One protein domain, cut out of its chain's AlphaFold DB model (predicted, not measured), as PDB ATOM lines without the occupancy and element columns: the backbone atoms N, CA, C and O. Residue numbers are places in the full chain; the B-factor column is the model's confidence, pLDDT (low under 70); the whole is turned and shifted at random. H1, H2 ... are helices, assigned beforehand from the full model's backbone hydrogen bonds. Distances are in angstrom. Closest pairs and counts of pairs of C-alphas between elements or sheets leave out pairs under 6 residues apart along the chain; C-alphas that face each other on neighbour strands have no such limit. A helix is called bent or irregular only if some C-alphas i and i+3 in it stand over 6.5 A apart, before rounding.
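This is residues 57 to 185 of the 197 residues of an uncharacterized protein of Candidatus Aminicenantes bacterium (UniProt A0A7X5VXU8). Helices pack round one long helix, H5: H3b and H4 along it, H1, H3a and H6 meeting it at large angles, with small H2 at one end on H1 and H3a. The printed part, 129 residues with six named helices, H1 to H6 in order, is all helix and compact, radius of gyration of the C-alphas 15.0 A. It spans 42 by 34 by 28 A.

Find C-alpha 60 at (130.505, 131.708, 146.896), where H1, residues 60 to 73, begins; H2, 77 to 82, follows. H3, 93 to 121, one helix by its hydrogen bonds, is bent, C-alphas 109 and 112 being 7.0 A apart: H3a is 93 to 109, H3b 112 to 121. H4 is 128 to 135, H5 142 to 163, 31.7 A long, and H6 172 to 184, ending at (147.056, 137.359, 136.114).

Look at H5, the hub: H3b touches it at Leu 118 and Leu 156, closest C-alphas 6.0 A apart. Every O i to N i+4 pair is within hydrogen-bond range in H2, H3b, H4, H5 and H6, 8 of 10 in H1, 12 of 13 in H3a.

The printed part has no cut; 40 residues have pLDDT under 70.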
ATOM      1  N   ARG A  57     134.228 124.093 143.932       48.19
ATOM      2  CA  ARG A  57     134.687 123.371 145.135       48.19
ATOM      3  C   ARG A  57     134.029 123.876 146.413       48.19
ATOM      4  O   ARG A  57     133.758 123.073 147.296       48.19
ATOM      5  N   HIS A  58     133.738 125.173 146.489       52.88
ATOM      6  CA  HIS A  58     133.031 125.796 147.603       52.88
ATOM      7  C   HIS A  58     132.202 126.954 147.050       52.88
ATOM      8  O   HIS A  58     132.767 127.937 146.575       52.88
ATOM      9  N   SER A  59     130.871 126.855 147.074       52.97
ATOM     10  CA  SER A  59     130.034 127.914 146.503       52.97
ATOM     11  C   SER A  59     130.395 129.275 147.120       52.97
ATOM     12  O   SER A  59     130.795 129.358 148.284       52.97
ATOM     13  N   ASN A  60     130.263 130.363 146.355       57.53
ATOM     14  CA  ASN A  60     130.505 131.708 146.896       57.53
ATOM     15  C   ASN A  60     129.625 131.968 148.134       57.53
ATOM     16  O   ASN A  60     130.060 132.638 149.062       57.53
ATOM     17  N   GLN A  61     128.440 131.351 148.197       59.59
ATOM     18  CA  GLN A  61     127.560 131.361 149.368       59.59
ATOM     19  C   GLN A  61     128.188 130.691 150.600       59.59
ATOM     20  O   GLN A  61     127.945 131.128 151.717       59.59
ATOM     21  N   THR A  62     129.012 129.655 150.421       62.41
ATOM     22  CA  THR A  62     129.737 129.016 151.523       62.41
ATOM     23  C   THR A  62     130.908 129.862 152.002       62.41
ATOM     24  O   THR A  62     131.180 129.893 153.192       62.41
ATOM     25  N   VAL A  63     131.622 130.535 151.099       67.38
ATOM     26  CA  VAL A  63     132.916 131.159 151.419       67.38
ATOM     27  C   VAL A  63     132.796 132.629 151.819       67.38
ATOM     28  O   VAL A  63     133.494 133.071 152.732       67.38
ATOM     29  N   SER A  64     131.895 133.383 151.183       71.00
ATOM     30  CA  SER A  64     131.677 134.802 151.482       71.00
ATOM     31  C   SER A  64     131.392 135.088 152.964       71.00
ATOM     32  O   SER A  64     131.978 136.041 153.476       71.00
ATOM     33  N   PRO A  65     130.601 134.275 153.700       73.69
ATOM     34  CA  PRO A  65     130.374 134.497 155.128       73.69
ATOM     35  C   PRO A  65     131.656 134.460 155.966       73.69
ATOM     36  O   PRO A  65     131.816 135.280 156.866       73.69
ATOM     37  N   TYR A  66     132.606 133.571 155.647       74.12
ATOM     38  CA  TYR A  66     133.881 133.508 156.368       74.12
ATOM     39  C   TYR A  66     134.751 134.722 156.081       74.12
ATOM     40  O   TYR A  66     135.407 135.223 156.986       74.12
ATOM     41  N   VAL A  67     134.781 135.201 154.833       76.25
ATOM     42  CA  VAL A  67     135.547 136.406 154.478       76.25
ATOM     43  C   VAL A  67     134.954 137.626 155.174       76.25
ATOM     44  O   VAL A  67     135.691 138.396 155.785       76.25
ATOM     45  N   ALA A  68     133.627 137.760 155.151       78.38
ATOM     46  CA  ALA A  68     132.922 138.830 155.844       78.38
ATOM     47  C   ALA A  68     133.192 138.794 157.355       78.38
ATOM     48  O   ALA A  68     133.484 139.822 157.961       78.38
ATOM     49  N   GLN A  69     133.164 137.611 157.966       77.75
ATOM     50  CA  GLN A  69     133.449 137.452 159.387       77.75
ATOM     51  C   GLN A  69     134.922 137.701 159.732       77.75
ATOM     52  O   GLN A  69     135.196 138.359 160.730       77.75
ATOM     53  N   PHE A  70     135.858 137.243 158.897       79.50
ATOM     54  CA  PHE A  70     137.287 137.532 159.032       79.50
ATOM     55  C   PHE A  70     137.554 139.041 159.040       79.50
ATOM     56  O   PHE A  70     138.287 139.538 159.892       79.50
ATOM     57  N   ILE A  71     136.906 139.774 158.126       81.19
ATOM     58  CA  ILE A  71     136.978 141.236 158.063       81.19
ATOM     59  C   ILE A  71     136.315 141.860 159.301       81.19
ATOM     60  O   ILE A  71     136.885 142.738 159.939       81.19
ATOM     61  N   LYS A  72     135.126 141.394 159.691       80.94
ATOM     62  CA  LYS A  72     134.377 141.968 160.818       80.94
ATOM     63  C   LYS A  72     135.078 141.779 162.168       80.94
ATOM     64  O   LYS A  72     135.077 142.694 162.982       80.94
ATOM     65  N   GLN A  73     135.640 140.598 162.420       78.31
ATOM     66  CA  GLN A  73     136.198 140.219 163.723       78.31
ATOM     67  C   GLN A  73     137.655 140.658 163.919       78.31
ATOM     68  O   GLN A  73     138.153 140.554 165.034       78.31
ATOM     69  N   GLN A  74     138.336 141.133 162.867       79.12
ATOM     70  CA  GLN A  74     139.746 141.559 162.910       79.12
ATOM     71  C   GLN A  74     140.668 140.527 163.585       79.12
ATOM     72  O   GLN A  74     141.573 140.862 164.345       79.12
ATOM     73  N   THR A  75     140.403 139.249 163.325       74.44
ATOM     74  CA  THR A  75     140.999 138.111 164.033       74.44
ATOM     75  C   THR A  75     141.970 137.350 163.131       74.44
ATOM     76  O   THR A  75     142.021 137.569 161.918       74.44
ATOM     77  N   THR A  76     142.763 136.436 163.690       75.88
ATOM     78  CA  THR A  76     143.584 135.540 162.874       75.88
ATOM     79  C   THR A  76     142.727 134.465 162.203       75.88
ATOM     80  O   THR A  76     141.670 134.070 162.688       75.88
ATOM     81  N   ILE A  77     143.216 133.912 161.090       70.00
ATOM     82  CA  ILE A  77     142.543 132.799 160.400       70.00
ATOM     83  C   ILE A  77     142.321 131.610 161.359       70.00
ATOM     84  O   ILE A  77     141.298 130.938 161.292       70.00
ATOM     85  N   GLY A  78     143.279 131.340 162.254       70.19
ATOM     86  CA  GLY A  78     143.174 130.244 163.221       70.19
ATOM     87  C   GLY A  78     142.066 130.463 164.252       70.19
ATOM     88  O   GLY A  78     141.330 129.533 164.563       70.19
ATOM     89  N   GLU A  79     141.921 131.690 164.745       75.62
ATOM     90  CA  GLU A  79     140.864 132.081 165.683       75.62
ATOM     91  C   GLU A  79     139.483 132.108 165.017       75.62
ATOM     92  O   GLU A  79     138.527 131.597 165.595       75.62
ATOM     93  N   LEU A  80     139.382 132.582 163.769       75.06
ATOM     94  CA  LEU A  80     138.143 132.551 162.982       75.06
ATOM     95  C   LEU A  80     137.542 131.139 162.901       75.06
ATOM     96  O   LEU A  80     136.326 130.971 162.989       75.06
ATOM     97  N   PHE A  81     138.390 130.118 162.740       68.44
ATOM     98  CA  PHE A  81     137.954 128.720 162.646       68.44
ATOM     99  C   PHE A  81     137.684 128.055 163.995       68.44
ATOM    100  O   PHE A  81     137.002 127.036 164.036       68.44
ATOM    101  N   ARG A  82     138.214 128.609 165.088       70.12
ATOM    102  CA  ARG A  82     137.895 128.173 166.457       70.12
ATOM    103  C   ARG A  82     136.696 128.920 167.037       70.12
ATOM    104  O   ARG A  82     136.190 128.532 168.085       70.12
ATOM    105  N   SER A  83     136.252 129.986 166.373       70.38
ATOM    106  CA  SER A  83     135.141 130.807 166.825       70.38
ATOM    107  C   SER A  83     133.834 130.005 166.820       70.38
ATOM    108  O   SER A  83     133.455 129.473 165.776       70.38
ATOM    109  N   PRO A  84     133.078 129.971 167.931       65.00
ATOM    110  CA  PRO A  84     131.759 129.332 167.970       65.00
ATOM    111  C   PRO A  84     130.737 130.038 167.065       65.00
ATOM    112  O   PRO A  84     129.696 129.477 166.744       65.00
ATOM    113  N   THR A  85     131.048 131.262 166.626       66.75
ATOM    114  CA  THR A  85     130.236 132.035 165.675       66.75
ATOM    115  C   THR A  85     130.600 131.769 164.213       66.75
ATOM    116  O   THR A  85     130.021 132.395 163.326       66.75
ATOM    117  N   SER A  86     131.582 130.904 163.935       63.53
ATOM    118  CA  SER A  86     131.980 130.571 162.564       63.53
ATOM    119  C   SER A  86     130.831 129.854 161.839       63.53
ATOM    120  O   SER A  86     130.159 129.018 162.455       63.53
ATOM    121  N   PRO A  87     130.576 130.132 160.545       62.38
ATOM    122  CA  PRO A  87     129.645 129.335 159.762       62.38
ATOM    123  C   PRO A  87     130.025 127.845 159.845       62.38
ATOM    124  O   PRO A  87     131.176 127.492 160.107       62.38
ATOM    125  N   ARG A  88     129.068 126.930 159.639       57.34
ATOM    126  CA  ARG A  88     129.384 125.490 159.624       57.34
ATOM    127  C   ARG A  88     130.339 125.194 158.460       57.34
ATOM    128  O   ARG A  88     129.992 125.418 157.297       57.34
ATOM    129  N   ALA A  89     131.549 124.731 158.773       52.00
ATOM    130  CA  ALA A  89     132.604 124.469 157.795       52.00
ATOM    131  C   ALA A  89     132.189 123.391 156.779       52.00
ATOM    132  O   ALA A  89     131.730 122.323 157.191       52.00
ATOM    133  N   PRO A  90     132.381 123.598 155.460       47.81
ATOM    134  CA  PRO A  90     132.347 122.504 154.503       47.81
ATOM    135  C   PRO A  90     133.532 121.564 154.772       47.81
ATOM    136  O   PRO A  90     134.652 121.829 154.354       47.81
ATOM    137  N   GLN A  91     133.247 120.490 155.504       50.56
ATOM    138  CA  GLN A  91     133.954 119.211 155.658       50.56
ATOM    139  C   GLN A  91     135.466 119.170 155.992       50.56
ATOM    140  O   GLN A  91     135.848 118.199 156.627       50.56
ATOM    141  N   GLU A  92     136.318 120.175 155.740       56.47
ATOM    142  CA  GLU A  92     137.707 120.194 156.251       56.47
ATOM    143  C   GLU A  92     138.277 121.611 156.484       56.47
ATOM    144  O   GLU A  92     138.552 122.369 155.548       56.47
ATOM    145  N   ILE A  93     138.566 121.942 157.750       57.34
ATOM    146  CA  ILE A  93     139.201 123.205 158.196       57.34
ATOM    147  C   ILE A  93     140.540 123.462 157.475       57.34
ATOM    148  O   ILE A  93     140.876 124.598 157.134       57.34
ATOM    149  N   SER A  94     141.295 122.398 157.185       57.16
ATOM    150  CA  SER A  94     142.578 122.452 156.470       57.16
ATOM    151  C   SER A  94     142.440 123.060 155.063       57.16
ATOM    152  O   SER A  94     143.322 123.791 154.597       57.16
ATOM    153  N   THR A  95     141.314 122.803 154.398       55.31
ATOM    154  CA  THR A  95     141.019 123.268 153.042       55.31
ATOM    155  C   THR A  95     140.642 124.747 153.042       55.31
ATOM    156  O   THR A  95     141.183 125.513 152.242       55.31
ATOM    157  N   LEU A  96     139.818 125.183 154.000       60.12
ATOM    158  CA  LEU A  96     139.486 126.596 154.216       60.12
ATOM    159  C   LEU A  96     140.712 127.439 154.609       60.12
ATOM    160  O   LEU A  96     140.896 128.551 154.118       60.12
ATOM    161  N   TYR A  97     141.610 126.906 155.437       63.78
ATOM    162  CA  TYR A  97     142.852 127.596 155.790       63.78
ATOM    163  C   TYR A  97     143.765 127.820 154.574       63.78
ATOM    164  O   TYR A  97     144.267 128.925 154.341       63.78
ATOM    165  N   ARG A  98     143.957 126.780 153.748       62.19
ATOM    166  CA  ARG A  98     144.713 126.879 152.485       62.19
ATOM    167  C   ARG A  98     144.065 127.868 151.518       62.19
ATOM    168  O   ARG A  98     144.778 128.550 150.783       62.19
ATOM    169  N   TRP A  99     142.739 127.946 151.532       70.38
ATOM    170  CA  TRP A  99     141.966 128.894 150.744       70.38
ATOM    171  C   TRP A  99     142.261 130.340 151.151       70.38
ATOM    172  O   TRP A  99     142.682 131.126 150.302       70.38
ATOM    173  N   PHE A 100     142.160 130.665 152.444       70.75
ATOM    174  CA  PHE A 100     142.416 132.022 152.935       70.75
ATOM    175  C   PHE A 100     143.835 132.479 152.606       70.75
ATOM    176  O   PHE A 100     144.023 133.579 152.093       70.75
ATOM    177  N   LYS A 101     144.841 131.613 152.796       72.69
ATOM    178  CA  LYS A 101     146.223 131.940 152.412       72.69
ATOM    179  C   LYS A 101     146.353 132.321 150.935       72.69
ATOM    180  O   LYS A 101     147.044 133.283 150.615       72.69
ATOM    181  N   ARG A 102     145.697 131.585 150.032       71.94
ATOM    182  CA  ARG A 102     145.722 131.890 148.592       71.94
ATOM    183  C   ARG A 102     144.998 133.194 148.276       71.94
ATOM    184  O   ARG A 102     145.534 133.980 147.499       71.94
ATOM    185  N   LEU A 103     143.841 133.430 148.902       75.94
ATOM    186  CA  LEU A 103     143.104 134.691 148.795       75.94
ATOM    187  C   LEU A 103     144.017 135.866 149.149       75.94
ATOM    188  O   LEU A 103     144.201 136.746 148.321       75.94
ATOM    189  N   ILE A 104     144.632 135.852 150.333       77.50
ATOM    190  CA  ILE A 104     145.464 136.956 150.836       77.50
ATOM    191  C   ILE A 104     146.612 137.272 149.873       77.50
ATOM    192  O   ILE A 104     146.802 138.424 149.488       77.50
ATOM    193  N   ILE A 105     147.344 136.243 149.433       76.06
ATOM    194  CA  ILE A 105     148.470 136.398 148.499       76.06
ATOM    195  C   ILE A 105     148.015 137.077 147.202       76.06
ATOM    196  O   ILE A 105     148.705 137.940 146.666       76.06
ATOM    197  N   ARG A 106     146.847 136.693 146.685       76.50
ATOM    198  CA  ARG A 106     146.309 137.238 145.437       76.50
ATOM    199  C   ARG A 106     145.725 138.631 145.620       76.50
ATOM    200  O   ARG A 106     146.034 139.505 144.819       76.50
ATOM    201  N   CYS A 107     144.964 138.865 146.680       82.25
ATOM    202  CA  CYS A 107     144.473 140.182 147.071       82.25
ATOM    203  C   CYS A 107     145.612 141.205 147.161       82.25
ATOM    204  O   CYS A 107     145.494 142.292 146.604       82.25
ATOM    205  N   LYS A 108     146.764 140.817 147.726       81.56
ATOM    206  CA  LYS A 108     147.962 141.668 147.763       81.56
ATOM    207  C   LYS A 108     148.399 142.122 146.366       81.56
ATOM    208  O   LYS A 108     148.697 143.293 146.170       81.56
ATOM    209  N   SER A 109     148.392 141.217 145.383       78.31
ATOM    210  CA  SER A 109     148.732 141.556 143.992       78.31
ATOM    211  C   SER A 109     147.647 142.351 143.255       78.31
ATOM    212  O   SER A 109     147.958 143.068 142.309       78.31
ATOM    213  N   LEU A 110     146.383 142.230 143.669       81.81
ATOM    214  CA  LEU A 110     145.252 142.883 143.003       81.81
ATOM    215  C   LEU A 110     144.986 144.288 143.518       81.81
ATOM    216  O   LEU A 110     144.452 145.091 142.765       81.81
ATOM    217  N   LEU A 111     145.366 144.593 144.759       85.06
ATOM    218  CA  LEU A 111     145.168 145.906 145.371       85.06
ATOM    219  C   LEU A 111     145.533 147.089 144.453       85.06
ATOM    220  O   LEU A 111     144.672 147.944 144.237       85.06
ATOM    221  N   PRO A 112     146.752 147.151 143.872       83.75
ATOM    222  CA  PRO A 112     147.129 148.276 143.018       83.75
ATOM    223  C   PRO A 112     146.293 148.342 141.734       83.75
ATOM    224  O   PRO A 112     145.989 149.432 141.259       83.75
ATOM    225  N   LEU A 113     145.884 147.190 141.197       83.56
ATOM    226  CA  LEU A 113     145.071 147.107 139.984       83.56
ATOM    227  C   LEU A 113     143.630 147.558 140.244       83.56
ATOM    228  O   LEU A 113     143.095 148.348 139.479       83.56
ATOM    229  N   LEU A 114     143.026 147.116 141.348       86.44
ATOM    230  CA  LEU A 114     141.681 147.533 141.756       86.44
ATOM    231  C   LEU A 114     141.622 149.042 142.013       86.44
ATOM    232  O   LEU A 114     140.705 149.707 141.543       86.44
ATOM    233  N   LYS A 115     142.627 149.591 142.712       86.50
ATOM    234  CA  LYS A 115     142.751 151.039 142.934       86.50
ATOM    235  C   LYS A 115     142.851 151.787 141.604       86.50
ATOM    236  O   LYS A 115     142.143 152.768 141.409       86.50
ATOM    237  N   LYS A 116     143.720 151.323 140.701       84.94
ATOM    238  CA  LYS A 116     143.915 151.936 139.383       84.94
ATOM    239  C   LYS A 116     142.618 151.955 138.573       84.94
ATOM    240  O   LYS A 116     142.246 153.008 138.077       84.94
ATOM    241  N   GLU A 117     141.924 150.825 138.465       83.81
ATOM    242  CA  GLU A 117     140.678 150.752 137.692       83.81
ATOM    243  C   GLU A 117     139.570 151.626 138.284       83.81
ATOM    244  O   GLU A 117     138.854 152.292 137.543       83.81
ATOM    245  N   LEU A 118     139.460 151.693 139.614       84.44
ATOM    246  CA  LEU A 118     138.477 152.562 140.257       84.44
ATOM    247  C   LEU A 118     138.751 154.041 139.964       84.44
ATOM    248  O   LEU A 118     137.826 154.769 139.624       84.44
ATOM    249  N   LEU A 119     140.014 154.468 140.035       84.12
ATOM    250  CA  LEU A 119     140.411 155.838 139.701       84.12
ATOM    251  C   LEU A 119     140.262 156.153 138.206       84.12
ATOM    252  O   LEU A 119     139.956 157.286 137.859       84.12
ATOM    253  N   ASN A 120     140.442 155.172 137.320       84.69
ATOM    254  CA  ASN A 120     140.184 155.366 135.891       84.69
ATOM    255  C   ASN A 120     138.696 155.629 135.619       84.69
ATOM    256  O   ASN A 120     138.367 156.457 134.774       84.69
ATOM    257  N   LEU A 121     137.806 154.916 136.316       83.00
ATOM    258  CA  LEU A 121     136.357 155.059 136.156       83.00
ATOM    259  C   LEU A 121     135.818 156.305 136.863       83.00
ATOM    260  O   LEU A 121     134.989 157.019 136.307       83.00
ATOM    261  N   ILE A 122     136.288 156.567 138.083       87.38
ATOM    262  CA  ILE A 122     135.905 157.721 138.895       87.38
ATOM    263  C   ILE A 122     137.175 158.353 139.483       87.38
ATOM    264  O   ILE A 122     137.589 158.006 140.596       87.38
ATOM    265  N   PRO A 123     137.783 159.323 138.777       86.62
ATOM    266  CA  PRO A 123     139.023 159.975 139.212       86.62
ATOM    267  C   PRO A 123     138.918 160.680 140.565       86.62
ATOM    268  O   PRO A 123     139.900 160.776 141.292       86.62
ATOM    269  N   GLN A 124     137.711 161.127 140.913       86.06
ATOM    270  CA  GLN A 124     137.410 161.865 142.141       86.06
ATOM    271  C   GLN A 124     137.162 160.943 143.350       86.06
ATOM    272  O   GLN A 124     136.678 161.407 144.381       86.06
ATOM    273  N   THR A 125     137.376 159.629 143.214       84.44
ATOM    274  CA  THR A 125     137.041 158.674 144.277       84.44
ATOM    275  C   THR A 125     137.818 158.994 145.547       84.44
ATOM    276  O   THR A 125     139.048 158.976 145.544       84.44
ATOM    277  N   ASP A 126     137.099 159.191 146.652       84.88
ATOM    278  CA  ASP A 126     137.714 159.296 147.969       84.88
ATOM    279  C   ASP A 126     138.333 157.950 148.385       84.88
ATOM    280  O   ASP A 126     137.648 156.926 148.516       84.88
ATOM    281  N   LEU A 127     139.653 157.962 148.575       83.44
ATOM    282  CA  LEU A 127     140.452 156.818 149.002       83.44
ATOM    283  C   LEU A 127     140.905 156.915 150.462       83.44
ATOM    284  O   LEU A 127     141.668 156.058 150.901       83.44
ATOM    285  N   THR A 128     140.408 157.881 151.239       83.81
ATOM    286  CA  THR A 128     140.803 158.083 152.642       83.81
ATOM    287  C   THR A 128     140.583 156.823 153.484       83.81
ATOM    288  O   THR A 128     141.446 156.432 154.267       83.81
ATOM    289  N   GLU A 129     139.466 156.112 153.283       81.19
ATOM    290  CA  GLU A 129     139.209 154.839 153.971       81.19
ATOM    291  C   GLU A 129     140.235 153.758 153.584       81.19
ATOM    292  O   GLU A 129     140.717 153.014 154.440       81.19
ATOM    293  N   LEU A 130     140.614 153.684 152.304       79.75
ATOM    294  CA  LEU A 130     141.633 152.748 151.825       79.75
ATOM    295  C   LEU A 130     143.004 153.077 152.428       79.75
ATOM    296  O   LEU A 130     143.719 152.178 152.868       79.75
ATOM    297  N   GLU A 131     143.369 154.353 152.447       77.62
ATOM    298  CA  GLU A 131     144.625 154.839 153.010       77.62
ATOM    299  C   GLU A 131     144.688 154.570 154.509       77.62
ATOM    300  O   GLU A 131     145.680 154.017 154.975       77.62
ATOM    301  N   ALA A 132     143.602 154.812 155.246       78.94
ATOM    302  CA  ALA A 132     143.496 154.437 156.650       78.94
ATOM    303  C   ALA A 132     143.688 152.923 156.857       78.94
ATOM    304  O   ALA A 132     144.423 152.521 157.756       78.94
ATOM    305  N   ILE A 133     143.101 152.066 156.009       76.62
ATOM    306  CA  ILE A 133     143.268 150.602 156.089       76.62
ATOM    307  C   ILE A 133     144.725 150.177 155.837       76.62
ATOM    308  O   ILE A 133     145.232 149.282 156.517       76.62
ATOM    309  N   ILE A 134     145.398 150.791 154.862       66.62
ATOM    310  CA  ILE A 134     146.771 150.445 154.461       66.62
ATOM    311  C   ILE A 134     147.801 150.993 155.464       66.62
ATOM    312  O   ILE A 134     148.752 150.291 155.811       66.62
ATOM    313  N   LEU A 135     147.598 152.221 155.950       60.62
ATOM    314  CA  LEU A 135     148.494 152.917 156.877       60.62
ATOM    315  C   LEU A 135     148.344 152.433 158.323       60.62
ATOM    316  O   LEU A 135     149.289 152.575 159.095       60.62
ATOM    317  N   ALA A 136     147.198 151.842 158.695       56.31
ATOM    318  CA  ALA A 136     146.859 151.607 160.096       56.31
ATOM    319  C   ALA A 136     147.936 150.868 160.900       56.31
ATOM    320  O   ALA A 136     148.245 151.367 161.973       56.31
ATOM    321  N   LYS A 137     148.505 149.719 160.475       52.84
ATOM    322  CA  LYS A 137     149.460 148.971 161.348       52.84
ATOM    323  C   LYS A 137     150.508 148.043 160.712       52.84
ATOM    324  O   LYS A 137     151.289 147.461 161.456       52.84
ATOM    325  N   ASN A 138     150.526 147.842 159.396       55.53
ATOM    326  CA  ASN A 138     151.578 147.154 158.620       55.53
ATOM    327  C   ASN A 138     150.958 146.785 157.277       55.53
ATOM    328  O   ASN A 138     149.900 146.142 157.250       55.53
ATOM    329  N   ILE A 139     151.642 147.118 156.184       58.09
ATOM    330  CA  ILE A 139     151.144 146.927 154.812       58.09
ATOM    331  C   ILE A 139     150.876 145.449 154.461       58.09
ATOM    332  O   ILE A 139     150.197 145.141 153.484       58.09
ATOM    333  N   ASP A 140     151.375 144.534 155.297       66.50
ATOM    334  CA  ASP A 140     151.348 143.088 155.099       66.50
ATOM    335  C   ASP A 140     150.343 142.330 155.971       66.50
ATOM    336  O   ASP A 140     150.298 141.099 155.921       66.50
ATOM    337  N   SER A 141     149.512 143.024 156.756       80.38
ATOM    338  CA  SER A 141     148.472 142.344 157.534       80.38
ATOM    339  C   SER A 141     147.463 141.651 156.604       80.38
ATOM    340  O   SER A 141     146.790 142.326 155.815       80.38
ATOM    341  N   PRO A 142     147.281 140.319 156.719       77.62
ATOM    342  CA  PRO A 142     146.298 139.573 155.938       77.62
ATOM    343  C   PRO A 142     144.882 140.148 155.989       77.62
ATOM    344  O   PRO A 142     144.171 140.155 154.985       77.62
ATOM    345  N   TYR A 143     144.490 140.650 157.158       81.88
ATOM    346  CA  TYR A 143     143.202 141.289 157.380       81.88
ATOM    347  C   TYR A 143     143.062 142.580 156.562       81.88
ATOM    348  O   TYR A 143     142.101 142.710 155.804       81.88
ATOM    349  N   HIS A 144     144.035 143.495 156.649       80.94
ATOM    350  CA  HIS A 144     143.986 144.770 155.924       80.94
ATOM    351  C   HIS A 144     143.984 144.553 154.408       80.94
ATOM    352  O   HIS A 144     143.201 145.184 153.704       80.94
ATOM    353  N   ILE A 145     144.775 143.595 153.910       83.00
ATOM    354  CA  ILE A 145     144.807 143.227 152.486       83.00
ATOM    355  C   ILE A 145     143.438 142.726 152.007       83.00
ATOM    356  O   ILE A 145     142.946 143.163 150.960       83.00
ATOM    357  N   CYS A 146     142.808 141.816 152.758       82.31
ATOM    358  CA  CYS A 146     141.482 141.305 152.416       82.31
ATOM    359  C   CYS A 146     140.418 142.405 152.484       82.31
ATOM    360  O   CYS A 146     139.632 142.524 151.548       82.31
ATOM    361  N   ARG A 147     140.421 143.229 153.538       84.81
ATOM    362  CA  ARG A 147     139.460 144.325 153.714       84.81
ATOM    363  C   ARG A 147     139.573 145.370 152.605       84.81
ATOM    364  O   ARG A 147     138.564 145.709 151.999       84.81
ATOM    365  N   ALA A 148     140.783 145.830 152.294       84.94
ATOM    366  CA  ALA A 148     141.019 146.801 151.229       84.94
ATOM    367  C   ALA A 148     140.610 146.258 149.849       84.94
ATOM    368  O   ALA A 148     139.958 146.958 149.077       84.94
ATOM    369  N   SER A 149     140.934 144.992 149.550       86.12
ATOM    370  CA  SER A 149     140.502 144.353 148.295       86.12
ATOM    371  C   SER A 149     138.983 144.266 148.197       86.12
ATOM    372  O   SER A 149     138.423 144.509 147.132       86.12
ATOM    373  N   TRP A 150     138.328 143.912 149.307       87.81
ATOM    374  CA  TRP A 150     136.880 143.779 149.384       87.81
ATOM    375  C   TRP A 150     136.182 145.123 149.163       87.81
ATOM    376  O   TRP A 150     135.365 145.236 148.253       87.81
ATOM    377  N   LEU A 151     136.600 146.161 149.893       87.62
ATOM    378  CA  LEU A 151     136.070 147.520 149.766       87.62
ATOM    379  C   LEU A 151     136.188 148.054 148.329       87.62
ATOM    380  O   LEU A 151     135.220 148.560 147.764       87.62
ATOM    381  N   LEU A 152     137.364 147.911 147.711       85.88
ATOM    382  CA  LEU A 152     137.576 148.364 146.334       85.88
ATOM    383  C   LEU A 152     136.714 147.590 145.333       85.88
ATOM    384  O   LEU A 152     136.195 148.183 144.390       85.88
ATOM    385  N   SER A 153     136.530 146.283 145.538       85.38
ATOM    386  CA  SER A 153     135.635 145.496 144.688       85.38
ATOM    387  C   SER A 153     134.164 145.873 144.843       85.38
ATOM    388  O   SER A 153     133.456 145.893 143.842       85.38
ATOM    389  N   GLU A 154     133.706 146.203 146.052       87.62
ATOM    390  CA  GLU A 154     132.339 146.683 146.287       87.62
ATOM    391  C   GLU A 154     132.093 148.011 145.573       87.62
ATOM    392  O   GLU A 154     131.126 148.123 144.823       87.62
ATOM    393  N   LYS A 155     133.017 148.973 145.706       87.00
ATOM    394  CA  LYS A 155     132.935 150.253 144.988       87.00
ATOM    395  C   LYS A 155     132.918 150.053 143.472       87.00
ATOM    396  O   LYS A 155     132.062 150.605 142.796       87.00
ATOM    397  N   LEU A 156     133.808 149.222 142.926       83.25
ATOM    398  CA  LEU A 156     133.832 148.935 141.486       83.25
ATOM    399  C   LEU A 156     132.536 148.289 140.986       83.25
ATOM    400  O   LEU A 156     132.062 148.629 139.902       83.25
ATOM    401  N   LEU A 157     131.960 147.370 141.763       82.25
ATOM    402  CA  LEU A 157     130.678 146.751 141.439       82.25
ATOM    403  C   LEU A 157     129.541 147.770 141.451       82.25
ATOM    404  O   LEU A 157     128.752 147.793 140.511       82.25
ATOM    405  N   GLN A 158     129.491 148.631 142.467       84.00
ATOM    406  CA  GLN A 158     128.499 149.696 142.558       84.00
ATOM    407  C   GLN A 158     128.586 150.643 141.353       84.00
ATOM    408  O   GLN A 158     127.601 150.831 140.648       84.00
ATOM    409  N   VAL A 159     129.780 151.157 141.053       82.31
ATOM    410  CA  VAL A 159     130.007 152.060 139.914       82.31
ATOM    411  C   VAL A 159     129.626 151.397 138.594       82.31
ATOM    412  O   VAL A 159     128.963 151.995 137.754       82.31
ATOM    413  N   SER A 160     130.004 150.131 138.414       76.94
ATOM    414  CA  SER A 160     129.626 149.377 137.215       76.94
ATOM    415  C   SER A 160     128.104 149.227 137.104       76.94
ATOM    416  O   SER A 160     127.564 149.262 136.003       76.94
ATOM    417  N   SER A 161     127.411 149.059 138.232       76.06
ATOM    418  CA  SER A 161     125.954 148.917 138.299       76.06
ATOM    419  C   SER A 161     125.248 150.211 137.905       76.06
ATOM    420  O   SER A 161     124.324 150.181 137.092       76.06
ATOM    421  N   GLU A 162     125.741 151.340 138.416       79.44
ATOM    422  CA  GLU A 162     125.264 152.683 138.084       79.44
ATOM    423  C   GLU A 162     125.470 152.989 136.591       79.44
ATOM    424  O   GLU A 162     124.528 153.390 135.908       79.44
ATOM    425  N   LEU A 163     126.665 152.712 136.054       75.44
ATOM    426  CA  LEU A 163     126.986 152.933 134.637       75.44
ATOM    427  C   LEU A 163     126.134 152.082 133.688       75.44
ATOM    428  O   LEU A 163     125.768 152.538 132.607       75.44
ATOM    429  N   LEU A 164     125.824 150.846 134.080       74.06
ATOM    430  CA  LEU A 164     125.003 149.931 133.285       74.06
ATOM    431  C   LEU A 164     123.497 150.116 133.516       74.06
ATOM    432  O   LEU A 164     122.713 149.419 132.874       74.06
ATOM    433  N   GLN A 165     123.092 151.013 134.425       79.75
ATOM    434  CA  GLN A 165     121.700 151.190 134.861       79.75
ATOM    435  C   GLN A 165     121.026 149.856 135.224       79.75
ATOM    436  O   GLN A 165     119.847 149.626 134.960       79.75
ATOM    437  N   SER A 166     121.800 148.936 135.793       66.81
ATOM    438  CA  SER A 166     121.363 147.569 136.063       66.81
ATOM    439  C   SER A 166     121.939 147.110 137.383       66.81
ATOM    440  O   SER A 166     123.124 147.335 137.632       66.81
ATOM    441  N   GLU A 167     121.150 146.417 138.198       64.50
ATOM    442  CA  GLU A 167     121.671 145.770 139.397       64.50
ATOM    443  C   GLU A 167     122.636 144.644 139.016       64.50
ATOM    444  O   GLU A 167     122.267 143.638 138.401       64.50
ATOM    445  N   ILE A 168     123.902 144.798 139.397       61.69
ATOM    446  CA  ILE A 168     124.892 143.747 139.192       61.69
ATOM    447  C   ILE A 168     124.725 142.694 140.290       61.69
ATOM    448  O   ILE A 168     125.139 142.881 141.430       61.69
ATOM    449  N   SER A 169     124.196 141.524 139.925       65.50
ATOM    450  CA  SER A 169     124.036 140.357 140.814       65.50
ATOM    451  C   SER A 169     125.348 139.601 141.105       65.50
ATOM    452  O   SER A 169     125.374 138.377 141.276       65.50
ATOM    453  N   LEU A 170     126.480 140.310 141.148       66.88
ATOM    454  CA  LEU A 170     127.793 139.734 141.435       66.88
ATOM    455  C   LEU A 170     128.201 140.037 142.871       66.88
ATOM    456  O   LEU A 170     128.194 141.174 143.319       66.88
ATOM    457  N   THR A 171     128.645 139.003 143.583       73.44
ATOM    458  CA  THR A 171     129.292 139.202 144.884       73.44
ATOM    459  C   THR A 171     130.704 139.776 144.703       73.44
ATOM    460  O   THR A 171     131.356 139.438 143.702       73.44
ATOM    461  N   PRO A 172     131.240 140.519 145.689       78.50
ATOM    462  CA  PRO A 172     132.628 140.994 145.679       78.50
ATOM    463  C   PRO A 172     133.635 139.868 145.427       78.50
ATOM    464  O   PRO A 172     134.549 140.000 144.618       78.50
ATOM    465  N   LEU A 173     133.409 138.690 146.018       74.25
ATOM    466  CA  LEU A 173     134.256 137.518 145.802       74.25
ATOM    467  C   LEU A 173     134.210 137.000 144.354       74.25
ATOM    468  O   LEU A 173     135.242 136.608 143.803       74.25
ATOM    469  N   THR A 174     133.029 136.996 143.723       70.25
ATOM    470  CA  THR A 174     132.885 136.633 142.302       70.25
ATOM    471  C   THR A 174     133.682 137.596 141.429       70.25
ATOM    472  O   THR A 174     134.437 137.157 140.558       70.25
ATOM    473  N   PHE A 175     133.534 138.896 141.688       76.62
ATOM    474  CA  PHE A 175     134.232 139.945 140.961       76.62
ATOM    475  C   PHE A 175     135.743 139.830 141.125       76.62
ATOM    476  O   PHE A 175     136.458 139.744 140.133       76.62
ATOM    477  N   LEU A 176     136.233 139.729 142.361       76.38
ATOM    478  CA  LEU A 176     137.655 139.575 142.649       76.38
ATOM    479  C   LEU A 176     138.244 138.350 141.937       76.38
ATOM    480  O   LEU A 176     139.368 138.408 141.443       76.38
ATOM    481  N   ASN A 177     137.495 137.247 141.833       71.75
ATOM    482  CA  ASN A 177     137.966 136.054 141.130       71.75
ATOM    483  C   ASN A 177     138.068 136.268 139.615       71.75
ATOM    484  O   ASN A 177     139.051 135.847 139.001       71.75
ATOM    485  N   TYR A 178     137.071 136.933 139.029       69.62
ATOM    486  CA  TYR A 178     137.083 137.337 137.624       69.62
ATOM    487  C   TYR A 178     138.234 138.309 137.336       69.62
ATOM    488  O   TYR A 178     139.039 138.070 136.439       69.62
ATOM    489  N   PHE A 179     138.365 139.350 138.154       73.94
ATOM    490  CA  PHE A 179     139.377 140.388 138.020       73.94
ATOM    491  C   PHE A 179     140.797 139.829 138.183       73.94
ATOM    492  O   PHE A 179     141.690 140.143 137.397       73.94
ATOM    493  N   CYS A 180     141.001 138.924 139.148       73.56
ATOM    494  CA  CYS A 180     142.260 138.200 139.319       73.56
ATOM    495  C   CYS A 180     142.637 137.395 138.082       73.56
ATOM    496  O   CYS A 180     143.786 137.432 137.635       73.56
ATOM    497  N   TRP A 181     141.662 136.693 137.510       67.19
ATOM    498  CA  TRP A 181     141.885 135.905 136.313       67.19
ATOM    499  C   TRP A 181     142.234 136.779 135.105       67.19
ATOM    500  O   TRP A 181     143.218 136.477 134.435       67.19
ATOM    501  N   GLN A 182     141.500 137.870 134.875       66.25
ATOM    502  CA  GLN A 182     141.768 138.790 133.764       66.25
ATOM    503  C   GLN A 182     143.184 139.371 133.819       66.25
ATOM    504  O   GLN A 182     143.873 139.426 132.808       66.25
ATOM    505  N   ASN A 183     143.650 139.739 135.014       70.31
ATOM    506  CA  ASN A 183     144.925 140.437 135.168       70.31
ATOM    507  C   ASN A 183     146.139 139.516 135.356       70.31
ATOM    508  O   ASN A 183     147.272 139.945 135.167       70.31
ATOM    509  N   THR A 184     145.938 138.263 135.773       66.44
ATOM    510  CA  THR A 184     147.056 137.359 136.114       66.44
ATOM    511  C   THR A 184     147.032 136.030 135.363       66.44
ATOM    512  O   THR A 184     147.905 135.183 135.570       66.44
ATOM    513  N   GLY A 185     145.996 135.786 134.554       60.28
ATOM    514  CA  GLY A 185     145.723 134.491 133.925       60.28
ATOM    515  C   GLY A 185     145.363 133.379 134.919       60.28
ATOM    516  O   GLY A 185     145.105 132.242 134.516       60.28
TER     517      GLY A 185